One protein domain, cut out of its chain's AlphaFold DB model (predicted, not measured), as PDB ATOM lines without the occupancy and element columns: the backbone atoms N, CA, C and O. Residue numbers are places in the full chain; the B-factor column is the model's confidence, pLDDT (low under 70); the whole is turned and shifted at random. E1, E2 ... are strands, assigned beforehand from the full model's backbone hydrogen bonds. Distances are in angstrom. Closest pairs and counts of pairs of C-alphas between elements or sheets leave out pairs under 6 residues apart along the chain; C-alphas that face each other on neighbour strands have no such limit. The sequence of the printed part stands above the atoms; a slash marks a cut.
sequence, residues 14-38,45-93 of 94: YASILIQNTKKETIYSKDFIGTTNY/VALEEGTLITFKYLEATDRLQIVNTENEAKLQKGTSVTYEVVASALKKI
ATOM      1  N   TYR A  14      51.412  -2.802 -22.172       89.19
ATOM      2  CA  TYR A  14      52.457  -3.519 -22.893       89.19
ATOM      3  C   TYR A  14      52.263  -5.033 -22.787       89.19
ATOM      4  O   TYR A  14      52.474  -5.764 -23.762       89.19
ATOM      5  N   ALA A  15      51.809  -5.499 -21.622       91.50
ATOM      6  CA  ALA A  15      51.384  -6.871 -21.393       91.50
ATOM      7  C   ALA A  15      50.131  -6.900 -20.522       91.50
ATOM      8  O   ALA A  15      50.014  -6.118 -19.587       91.50
ATOM      9  N   SER A  16      49.234  -7.852 -20.753       94.19
ATOM     10  CA  SER A  16      48.151  -8.124 -19.812       94.19
ATOM     11  C   SER A  16      47.779  -9.595 -19.755       94.19
ATOM     12  O   SER A  16      47.978 -10.364 -20.699       94.19
ATOM     13  N   ILE A  17      47.232  -9.964 -18.603       96.25
ATOM     14  CA  ILE A  17      46.632 -11.258 -18.321       96.25
ATOM     15  C   ILE A  17      45.197 -10.982 -17.891       96.25
ATOM     16  O   ILE A  17      44.958 -10.163 -17.004       96.25
ATOM     17  N   LEU A  18      44.246 -11.674 -18.502       97.88
ATOM     18  CA  LEU A  18      42.845 -11.664 -18.107       97.88
ATOM     19  C   LEU A  18      42.382 -13.107 -17.948       97.88
ATOM     20  O   LEU A  18      42.539 -13.901 -18.872       97.88
ATOM     21  N   ILE A  19      41.794 -13.432 -16.802       98.31
ATOM     22  CA  ILE A  19      41.218 -14.748 -16.533       98.31
ATOM     23  C   ILE A  19      39.745 -14.578 -16.207       98.31
ATOM     24  O   ILE A  19      39.381 -13.819 -15.303       98.31
ATOM     25  N   GLN A  20      38.907 -15.295 -16.946       98.44
ATOM     26  CA  GLN A  20      37.463 -15.272 -16.787       98.44
ATOM     27  C   GLN A  20      36.945 -16.678 -16.527       98.44
ATOM     28  O   GLN A  20      37.301 -17.608 -17.249       98.44
ATOM     29  N   ASN A  21      36.096 -16.832 -15.516       97.12
ATOM     30  CA  ASN A  21      35.464 -18.116 -15.229       97.12
ATOM     31  C   ASN A  21      34.438 -18.498 -16.314       97.12
ATOM     32  O   ASN A  21      34.178 -17.755 -17.265       97.12
ATOM     33  N   THR A  22      33.796 -19.648 -16.129       96.12
ATOM     34  CA  THR A  22      32.763 -20.184 -17.032       96.12
ATOM     35  C   THR A  22      31.568 -19.243 -17.254       96.12
ATOM     36  O   THR A  22      30.906 -19.304 -18.292       96.12
ATOM     37  N   LYS A  23      31.310 -18.318 -16.322       96.56
ATOM     38  CA  LYS A  23      30.263 -17.285 -16.409       96.56
ATOM     39  C   LYS A  23      30.742 -15.979 -17.049       96.56
ATOM     40  O   LYS A  23      29.977 -15.020 -17.114       96.56
ATOM     41  N   LYS A  24      31.981 -15.942 -17.552       95.19
ATOM     42  CA  LYS A  24      32.677 -14.756 -18.086       95.19
ATOM     43  C   LYS A  24      32.964 -13.674 -17.040       95.19
ATOM     44  O   LYS A  24      33.278 -12.540 -17.404       95.19
ATOM     45  N   GLU A  25      32.896 -14.007 -15.757       97.50
ATOM     46  CA  GLU A  25      33.267 -13.094 -14.678       97.50
ATOM     47  C   GLU A  25      34.793 -13.050 -14.571       97.50
ATOM     48  O   GLU A  25      35.452 -14.091 -14.565       97.50
ATOM     49  N   THR A  26      35.365 -11.848 -14.495       98.12
ATOM     50  CA  THR A  26      36.807 -11.671 -14.299       98.12
ATOM     51  C   THR A  26      37.196 -12.128 -12.900       98.12
ATOM     52  O   THR A  26      36.832 -11.488 -11.917       98.12
ATOM     53  N   ILE A  27      37.968 -13.210 -12.818       97.62
ATOM     54  CA  ILE A  27      38.501 -13.739 -11.553       97.62
ATOM     55  C   ILE A  27      39.953 -13.323 -11.316       97.62
ATOM     56  O   ILE A  27      40.439 -13.364 -10.190       97.62
ATOM     57  N   TYR A  28      40.643 -12.894 -12.373       98.00
ATOM     58  CA  TYR A  28      41.974 -12.317 -12.287       98.00
ATOM     59  C   TYR A  28      42.211 -11.363 -13.451       98.00
ATOM     60  O   TYR A  28      41.866 -11.661 -14.597       98.00
ATOM     61  N   SER A  29      42.855 -10.239 -13.174       97.00
ATOM     62  CA  SER A  29      43.414  -9.385 -14.208       97.00
ATOM     63  C   SER A  29      44.719  -8.769 -13.733       97.00
ATOM     64  O   SER A  29      44.873  -8.394 -12.570       97.00
ATOM     65  N   LYS A  30      45.669  -8.658 -14.656       95.56
ATOM     66  CA  LYS A  30      46.903  -7.923 -14.430       95.56
ATOM     67  C   LYS A  30      47.311  -7.199 -15.690       95.56
ATOM     68  O   LYS A  30      47.298  -7.785 -16.769       95.56
ATOM     69  N   ASP A  31      47.671  -5.938 -15.522       93.81
ATOM     70  CA  ASP A  31      48.131  -5.075 -16.596       93.81
ATOM     71  C   ASP A  31      49.538  -4.565 -16.280       93.81
ATOM     72  O   ASP A  31      49.855  -4.233 -15.133       93.81
ATOM     73  N   PHE A  32      50.383  -4.549 -17.303       91.25
ATOM     74  CA  PHE A  32      51.769  -4.126 -17.232       91.25
ATOM     75  C   PHE A  32      51.976  -2.990 -18.224       91.25
ATOM     76  O   PHE A  32      51.924  -3.192 -19.437       91.25
ATOM     77  N   ILE A  33      52.236  -1.799 -17.697       90.50
ATOM     78  CA  ILE A  33      52.491  -0.595 -18.484       90.50
ATOM     79  C   ILE A  33      53.958  -0.576 -18.915       90.50
ATOM     80  O   ILE A  33      54.848  -0.767 -18.084       90.50
ATOM     81  N   GLY A  34      54.220  -0.340 -20.203       85.50
ATOM     82  CA  GLY A  34      55.556  -0.508 -20.792       85.50
ATOM     83  C   GLY A  34      56.641   0.391 -20.191       85.50
ATOM     84  O   GLY A  34      57.810   0.017 -20.159       85.50
ATOM     85  N   THR A  35      56.254   1.546 -19.653       85.19
ATOM     86  CA  THR A  35      57.157   2.512 -19.002       85.19
ATOM     87  C   THR A  35      57.411   2.235 -17.517       85.19
ATOM     88  O   THR A  35      58.181   2.957 -16.880       85.19
ATOM     89  N   THR A  36      56.779   1.211 -16.935       87.94
ATOM     90  CA  THR A  36      56.869   0.916 -15.500       87.94
ATOM     91  C   THR A  36      57.826  -0.242 -15.215       87.94
ATOM     92  O   THR A  36      57.743  -1.313 -15.811       87.94
ATOM     93  N   ASN A  37      58.713  -0.055 -14.233       87.88
ATOM     94  CA  ASN A  37      59.587  -1.115 -13.729       87.88
ATOM     95  C   ASN A  37      58.856  -1.951 -12.670       87.88
ATOM     96  O   ASN A  37      58.751  -1.542 -11.512       87.88
ATOM     97  N   TYR A  38      58.369  -3.130 -13.050       88.69
ATOM     98  CA  TYR A  38      57.731  -4.065 -12.123       88.69
ATOM     99  C   TYR A  38      58.770  -4.983 -11.455       88.69
ATOM    100  O   TYR A  38      59.627  -5.536 -12.151       88.69
ATOM    101  N   VAL A  45      46.792 -18.785  -9.434       93.75
ATOM    102  CA  VAL A  45      45.348 -18.626  -9.625       93.75
ATOM    103  C   VAL A  45      44.743 -20.015  -9.771       93.75
ATOM    104  O   VAL A  45      45.210 -20.804 -10.590       93.75
ATOM    105  N   ALA A  46      43.729 -20.324  -8.964       92.62
ATOM    106  CA  ALA A  46      42.967 -21.557  -9.112       92.62
ATOM    107  C   ALA A  46      42.068 -21.456 -10.350       92.62
ATOM    108  O   ALA A  46      41.386 -20.447 -10.538       92.62
ATOM    109  N   LEU A  47      42.077 -22.494 -11.184       93.06
ATOM    110  CA  LEU A  47      41.338 -22.538 -12.441       93.06
ATOM    111  C   LEU A  47      40.417 -23.758 -12.455       93.06
ATOM    112  O   LEU A  47      40.786 -24.824 -11.965       93.06
ATOM    113  N   GLU A  48      39.240 -23.593 -13.047       93.94
ATOM    114  CA  GLU A  48      38.288 -24.670 -13.331       93.94
ATOM    115  C   GLU A  48      38.203 -24.927 -14.841       93.94
ATOM    116  O   GLU A  48      38.521 -24.043 -15.645       93.94
ATOM    117  N   GLU A  49      37.761 -26.121 -15.241       96.25
ATOM    118  CA  GLU A  49      37.472 -26.407 -16.651       96.25
ATOM    119  C   GLU A  49      36.484 -25.379 -17.230       96.25
ATOM    120  O   GLU A  49      35.532 -24.963 -16.571       96.25
ATOM    121  N   GLY A  50      36.733 -24.942 -18.465       96.69
ATOM    122  CA  GLY A  50      35.989 -23.878 -19.143       96.69
ATOM    123  C   GLY A  50      36.438 -22.453 -18.788       96.69
ATOM    124  O   GLY A  50      35.920 -21.492 -19.358       96.69
ATOM    125  N   THR A  51      37.414 -22.283 -17.887       97.81
ATOM    126  CA  THR A  51      38.039 -20.974 -17.626       97.81
ATOM    127  C   THR A  51      38.777 -20.475 -18.867       97.81
ATOM    128  O   THR A  51      39.508 -21.229 -19.512       97.81
ATOM    129  N   LEU A  52      38.638 -19.187 -19.175       97.94
ATOM    130  CA  LEU A  52      39.338 -18.522 -20.270       97.94
ATOM    131  C   LEU A  52      40.520 -17.716 -19.743       97.94
ATOM    132  O   LEU A  52      40.362 -16.901 -18.839       97.94
ATOM    133  N   ILE A  53      41.689 -17.896 -20.352       97.44
ATOM    134  CA  ILE A  53      42.926 -17.185 -20.028       97.44
ATOM    135  C   ILE A  53      43.375 -16.438 -21.275       97.44
ATOM    136  O   ILE A  53      43.769 -17.055 -22.263       97.44
ATOM    137  N   THR A  54      43.328 -15.113 -21.241       96.94
ATOM    138  CA  THR A  54      43.772 -14.252 -22.337       96.94
ATOM    139  C   THR A  54      45.077 -13.574 -21.963       96.94
ATOM    140  O   THR A  54      45.146 -12.853 -20.969       96.94
ATOM    141  N   PHE A  55      46.091 -13.771 -22.795       95.19
ATOM    142  CA  PHE A  55      47.358 -13.058 -22.728       95.19
ATOM    143  C   PHE A  55      47.418 -12.053 -23.867       95.19
ATOM    144  O   PHE A  55      47.169 -12.410 -25.019       95.19
ATOM    145  N   LYS A  56      47.801 -10.814 -23.564       93.19
ATOM    146  CA  LYS A  56      48.206  -9.831 -24.572       93.19
ATOM    147  C   LYS A  56      49.627  -9.407 -24.299       93.19
ATOM    148  O   LYS A  56      49.985  -9.182 -23.147       93.19
ATOM    149  N   TYR A  57      50.430  -9.304 -25.346       91.31
ATOM    150  CA  TYR A  57      51.806  -8.868 -25.202       91.31
ATOM    151  C   TYR A  57      52.386  -8.372 -26.522       91.31
ATOM    152  O   TYR A  57      52.445  -9.117 -27.500       91.31
ATOM    153  N   LEU A  58      52.846  -7.122 -26.549       86.75
ATOM    154  CA  LEU A  58      53.278  -6.478 -27.794       86.75
ATOM    155  C   LEU A  58      54.516  -7.144 -28.424       86.75
ATOM    156  O   LEU A  58      54.639  -7.167 -29.644       86.75
ATOM    157  N   GLU A  59      55.384  -7.770 -27.619       84.50
ATOM    158  CA  GLU A  59      56.614  -8.446 -28.074       84.50
ATOM    159  C   GLU A  59      56.560  -9.982 -27.903       84.50
ATOM    160  O   GLU A  59      57.543 -10.643 -27.544       84.50
ATOM    161  N   ALA A  60      55.391 -10.586 -28.151       82.25
ATOM    162  CA  ALA A  60      55.146 -12.022 -27.954       82.25
ATOM    163  C   ALA A  60      56.124 -12.962 -28.648       82.25
ATOM    164  O   ALA A  60      56.489 -13.990 -28.067       82.25
ATOM    165  N   THR A  61      56.598 -12.616 -29.839       79.50
ATOM    166  CA  THR A  61      57.510 -13.471 -30.608       79.50
ATOM    167  C   THR A  61      58.810 -13.759 -29.861       79.50
ATOM    168  O   THR A  61      59.266 -14.903 -29.865       79.50
ATOM    169  N   ASP A  62      59.332 -12.795 -29.103       78.75
ATOM    170  CA  ASP A  62      60.693 -12.892 -28.567       78.75
ATOM    171  C   ASP A  62      60.730 -13.169 -27.064       78.75
ATOM    172  O   ASP A  62      61.591 -13.916 -26.600       78.75
ATOM    173  N   ARG A  63      59.785 -12.619 -26.291       83.44
ATOM    174  CA  ARG A  63      59.919 -12.564 -24.821       83.44
ATOM    175  C   ARG A  63      58.825 -13.288 -24.040       83.44
ATOM    176  O   ARG A  63      59.072 -13.698 -22.909       83.44
ATOM    177  N   LEU A  64      57.652 -13.520 -24.633       88.69
ATOM    178  CA  LEU A  64      56.604 -14.304 -23.973       88.69
ATOM    179  C   LEU A  64      56.936 -15.796 -24.019       88.69
ATOM    180  O   LEU A  64      57.290 -16.346 -25.068       88.69
ATOM    181  N   GLN A  65      56.769 -16.453 -22.879       90.62
ATOM    182  CA  GLN A  65      56.778 -17.901 -22.760       90.62
ATOM    183  C   GLN A  65      55.518 -18.330 -22.018       90.62
ATOM    184  O   GLN A  65      55.194 -17.788 -20.967       90.62
ATOM    185  N   ILE A  66      54.821 -19.308 -22.582       91.62
ATOM    186  CA  ILE A  66      53.720 -20.005 -21.931       91.62
ATOM    187  C   ILE A  66      54.148 -21.464 -21.917       91.62
ATOM    188  O   ILE A  66      54.389 -22.038 -22.981       91.62
ATOM    189  N   VAL A  67      54.343 -22.028 -20.732       91.19
ATOM    190  CA  VAL A  67      54.961 -23.346 -20.560       91.19
ATOM    191  C   VAL A  67      54.070 -24.188 -19.667       91.19
ATOM    192  O   VAL A  67      53.664 -23.735 -18.600       91.19
ATOM    193  N   ASN A  68      53.779 -25.411 -20.098       86.88
ATOM    194  CA  ASN A  68      53.241 -26.423 -19.206       86.88
ATOM    195  C   ASN A  68      54.384 -26.919 -18.308       86.88
ATOM    196  O   ASN A  68      55.367 -27.469 -18.796       86.88
ATOM    197  N   THR A  69      54.273 -26.704 -17.001       86.19
ATOM    198  CA  THR A  69      55.328 -27.043 -16.037       86.19
ATOM    199  C   THR A  69      55.457 -28.540 -15.751       86.19
ATOM    200  O   THR A  69      56.459 -28.943 -15.177       86.19
ATOM    201  N   GLU A  70      54.481 -29.366 -16.134       85.94
ATOM    202  CA  GLU A  70      54.528 -30.823 -15.940       85.94
ATOM    203  C   GLU A  70      55.415 -31.521 -16.975       85.94
ATOM    204  O   GLU A  70      56.073 -32.510 -16.664       85.94
ATOM    205  N   ASN A  71      55.426 -31.019 -18.213       86.00
ATOM    206  CA  ASN A  71      56.127 -31.645 -19.341       86.00
ATOM    207  C   ASN A  71      57.028 -30.679 -20.129       86.00
ATOM    208  O   ASN A  71      57.516 -31.032 -21.200       86.00
ATOM    209  N   GLU A  72      57.212 -29.458 -19.624       90.75
ATOM    210  CA  GLU A  72      58.006 -28.374 -20.219       90.75
ATOM    211  C   GLU A  72      57.563 -27.943 -21.631       90.75
ATOM    212  O   GLU A  72      58.262 -27.188 -22.321       90.75
ATOM    213  N   ALA A  73      56.379 -28.373 -22.082       89.19
ATOM    214  CA  ALA A  73      55.882 -28.045 -23.407       89.19
ATOM    215  C   ALA A  73      55.582 -26.546 -23.513       89.19
ATOM    216  O   ALA A  73      54.796 -25.980 -22.746       89.19
ATOM    217  N   LYS A  74      56.182 -25.899 -24.514       91.69
ATOM    218  CA  LYS A  74      55.904 -24.502 -24.856       91.69
ATOM    219  C   LYS A  74      54.613 -24.424 -25.659       91.69
ATOM    220  O   LYS A  74      54.497 -25.041 -26.718       91.69
ATOM    221  N   LEU A  75      53.661 -23.642 -25.171       91.50
ATOM    222  CA  LEU A  75      52.414 -23.376 -25.870       91.50
ATOM    223  C   LEU A  75      52.595 -22.269 -26.910       91.50
ATOM    224  O   LEU A  75      53.556 -21.494 -26.890       91.50
ATOM    225  N   GLN A  76      51.646 -22.206 -27.842       90.69
ATOM    226  CA  GLN A  76      51.638 -21.175 -28.870       90.69
ATOM    227  C   GLN A  76      51.535 -19.780 -28.238       90.69
ATOM    228  O   GLN A  76      50.889 -19.559 -27.215       90.69
ATOM    229  N   LYS A  77      52.154 -18.798 -28.874       89.12
ATOM    230  CA  LYS A  77      52.142 -17.414 -28.407       89.12
ATOM    231  C   LYS A  77      51.802 -16.479 -29.551       89.12
ATOM    232  O   LYS A  77      51.957 -16.834 -30.718       89.12
ATOM    233  N   GLY A  78      51.317 -15.301 -29.202       88.25
ATOM    234  CA  GLY A  78      50.908 -14.264 -30.134       88.25
ATOM    235  C   GLY A  78      50.676 -12.963 -29.383       88.25
ATOM    236  O   GLY A  78      50.675 -12.948 -28.153       88.25
ATOM    237  N   THR A  79      50.493 -11.875 -30.126       91.81
ATOM    238  CA  THR A  79      50.236 -10.550 -29.543       91.81
ATOM    239  C   THR A  79      48.950 -10.507 -28.724       91.81
ATOM    240  O   THR A  79      48.861  -9.754 -27.758       91.81
ATOM    241  N   SER A  80      47.987 -11.357 -29.073       94.31
ATOM    242  CA  SER A  80      46.860 -11.756 -28.243       94.31
ATOM    243  C   SER A  80      46.660 -13.255 -28.427       94.31
ATOM    244  O   SER A  80      46.653 -13.729 -29.563       94.31
ATOM    245  N   VAL A  81      46.522 -14.002 -27.338       95.31
ATOM    246  CA  VAL A  81      46.183 -15.428 -27.377       95.31
ATOM    247  C   VAL A  81      45.244 -15.762 -26.231       95.31
ATOM    248  O   VAL A  81      45.476 -15.336 -25.099       95.31
ATOM    249  N   THR A  82      44.205 -16.539 -26.521       96.88
ATOM    250  CA  THR A  82      43.265 -17.023 -25.512       96.88
ATOM    251  C   THR A  82      43.286 -18.540 -25.458       96.88
ATOM    252  O   THR A  82      43.213 -19.229 -26.480       96.88
ATOM    253  N   TYR A  83      43.376 -19.047 -24.236       96.94
ATOM    254  CA  TYR A  83      43.306 -20.455 -23.898       96.94
ATOM    255  C   TYR A  83      42.040 -20.749 -23.111       96.94
ATOM    256  O   TYR A  83      41.653 -19.972 -22.245       96.94
ATOM    257  N   GLU A  84      41.437 -21.894 -23.386       97.06
ATOM    258  CA  GLU A  84      40.422 -22.509 -22.544       97.06
ATOM    259  C   GLU A  84      41.076 -23.618 -21.716       97.06
ATOM    260  O   GLU A  84      41.840 -24.437 -22.245       97.06
ATOM    261  N   VAL A  85      40.786 -23.637 -20.420       95.56
ATOM    262  CA  VAL A  85      41.158 -24.742 -19.537       95.56
ATOM    263  C   VAL A  85      40.269 -25.932 -19.869       95.56
ATOM    264  O   VAL A  85      39.052 -25.869 -19.729       95.56
ATOM    265  N   VAL A  86      40.880 -27.027 -20.292       93.56
ATOM    266  CA  VAL A  86      40.226 -28.327 -20.470       93.56
ATOM    267  C   VAL A  86      40.880 -29.319 -19.513       93.56
ATOM    268  O   VAL A  86      42.019 -29.088 -19.119       93.56
ATOM    269  N   ALA A  87      40.187 -30.403 -19.159       86.81
ATOM    270  CA  ALA A  87      40.568 -31.396 -18.141       86.81
ATOM    271  C   ALA A  87      42.032 -31.396 -17.659       86.81
ATOM    272  O   ALA A  87      42.300 -31.153 -16.488       86.81
ATOM    273  N   SER A  88      42.991 -31.644 -18.552       79.69
ATOM    274  CA  SER A  88      44.418 -31.675 -18.209       79.69
ATOM    275  C   SER A  88      45.291 -30.843 -19.153       79.69
ATOM    276  O   SER A  88      46.463 -31.158 -19.360       79.69
ATOM    277  N   ALA A  89      44.729 -29.825 -19.813       88.44
ATOM    278  CA  ALA A  89      45.467 -29.025 -20.784       88.44
ATOM    279  C   ALA A  89      44.906 -27.608 -20.959       88.44
ATOM    280  O   ALA A  89      43.783 -27.288 -20.586       88.44
ATOM    281  N   LEU A  90      45.699 -26.762 -21.615       92.94
ATOM    282  CA  LEU A  90      45.240 -25.490 -22.153       92.94
ATOM    283  C   LEU A  90      45.031 -25.638 -23.657       92.94
ATOM    284  O   LEU A  90      45.977 -25.896 -24.408       92.94
ATOM    285  N   LYS A  91      43.793 -25.455 -24.111       93.75
ATOM    286  CA  LYS A  91      43.444 -25.466 -25.531       93.75
ATOM    287  C   LYS A  91      43.428 -24.037 -26.052       93.75
ATOM    288  O   LYS A  91      42.644 -23.222 -25.580       93.75
ATOM    289  N   LYS A  92      44.262 -23.721 -27.044       94.81
ATOM    290  CA  LYS A  92      44.187 -22.419 -27.718       94.81
ATOM    291  C   LYS A  92      42.858 -22.307 -28.469       94.81
ATOM    292  O   LYS A  92      42.517 -23.216 -29.228       94.81
ATOM    293  N   ILE A  93      42.149 -21.194 -28.293       95.31
ATOM    294  CA  ILE A  93      40.873 -20.921 -28.975       95.31
ATOM    295  C   ILE A  93      40.904 -19.671 -29.863       95.31
ATOM    296  O   ILE A  93      40.094 -19.573 -30.783       95.31
TER     297      ILE A  93
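AT A GLANCE: This is residues 14 to 38 and 45 to 93 of the 94 residues of the protein "Putative mucin or carbohydrate-binding module" of Clostridium frigidicarnis (UniProt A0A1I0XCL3). The domain is one twisted, gently curled sheet of five antiparallel strands, with a long loop, residues 58 to 79, swinging out on one side of it before it returns to the sheet. E3 and E1 run through the middle, and E2 and the short E5 make the edges. The printed part has 74 residues with five named strands, E1 to E5 along the chain, and no named helix; the sheet's order is E2, E1, E3, E4, E5. The class is all strand, though 32 of the 74 residues are in named elements. It is compact, with a radius of gyration of the C-alphas of 12.7 A and spans of 37 by 29 by 20 A.

HOW THE PARTS SIT: Inner strand E3, residues 52 to 57, is antiparallel to E1, residues 14 to 20, at 177 degrees; N 18 and O 54 are 2.9 A apart, within hydrogen-bond range. E1 forms a hairpin with edge strand E2, residues 26 to 33, at 178 degrees, with N 17 and O 30 2.8 A apart. On the other side of E3, E4, residues 80 to 86, is antiparallel to it at 156 degrees, with N 53 and O 83 2.8 A apart. E4 and edge strand E5, residues 89 to 92, are a hairpin at 143 degrees, with N 84 and O 91 2.8 A apart. E3, E4 and E5 form a meander, each strand the antiparallel neighbour of the one before. E2 and E5 are apart.

IN THESE COORDINATES: E1 begins at C-alpha 14 (52.457, -3.519, -22.893) and is 20.0 A long. E2 is 19.7 A, E3 16.5 A and E4 19.5 A. E5 ends at C-alpha 92 (44.187, -22.419, -27.718).

THE WHOLE: Residues 39 to 44 are not printed; C-alphas 38 and 45 are 19.3 A apart across this cut. The link from E3 to E4 is long. No printed residue is under 70 in pLDDT.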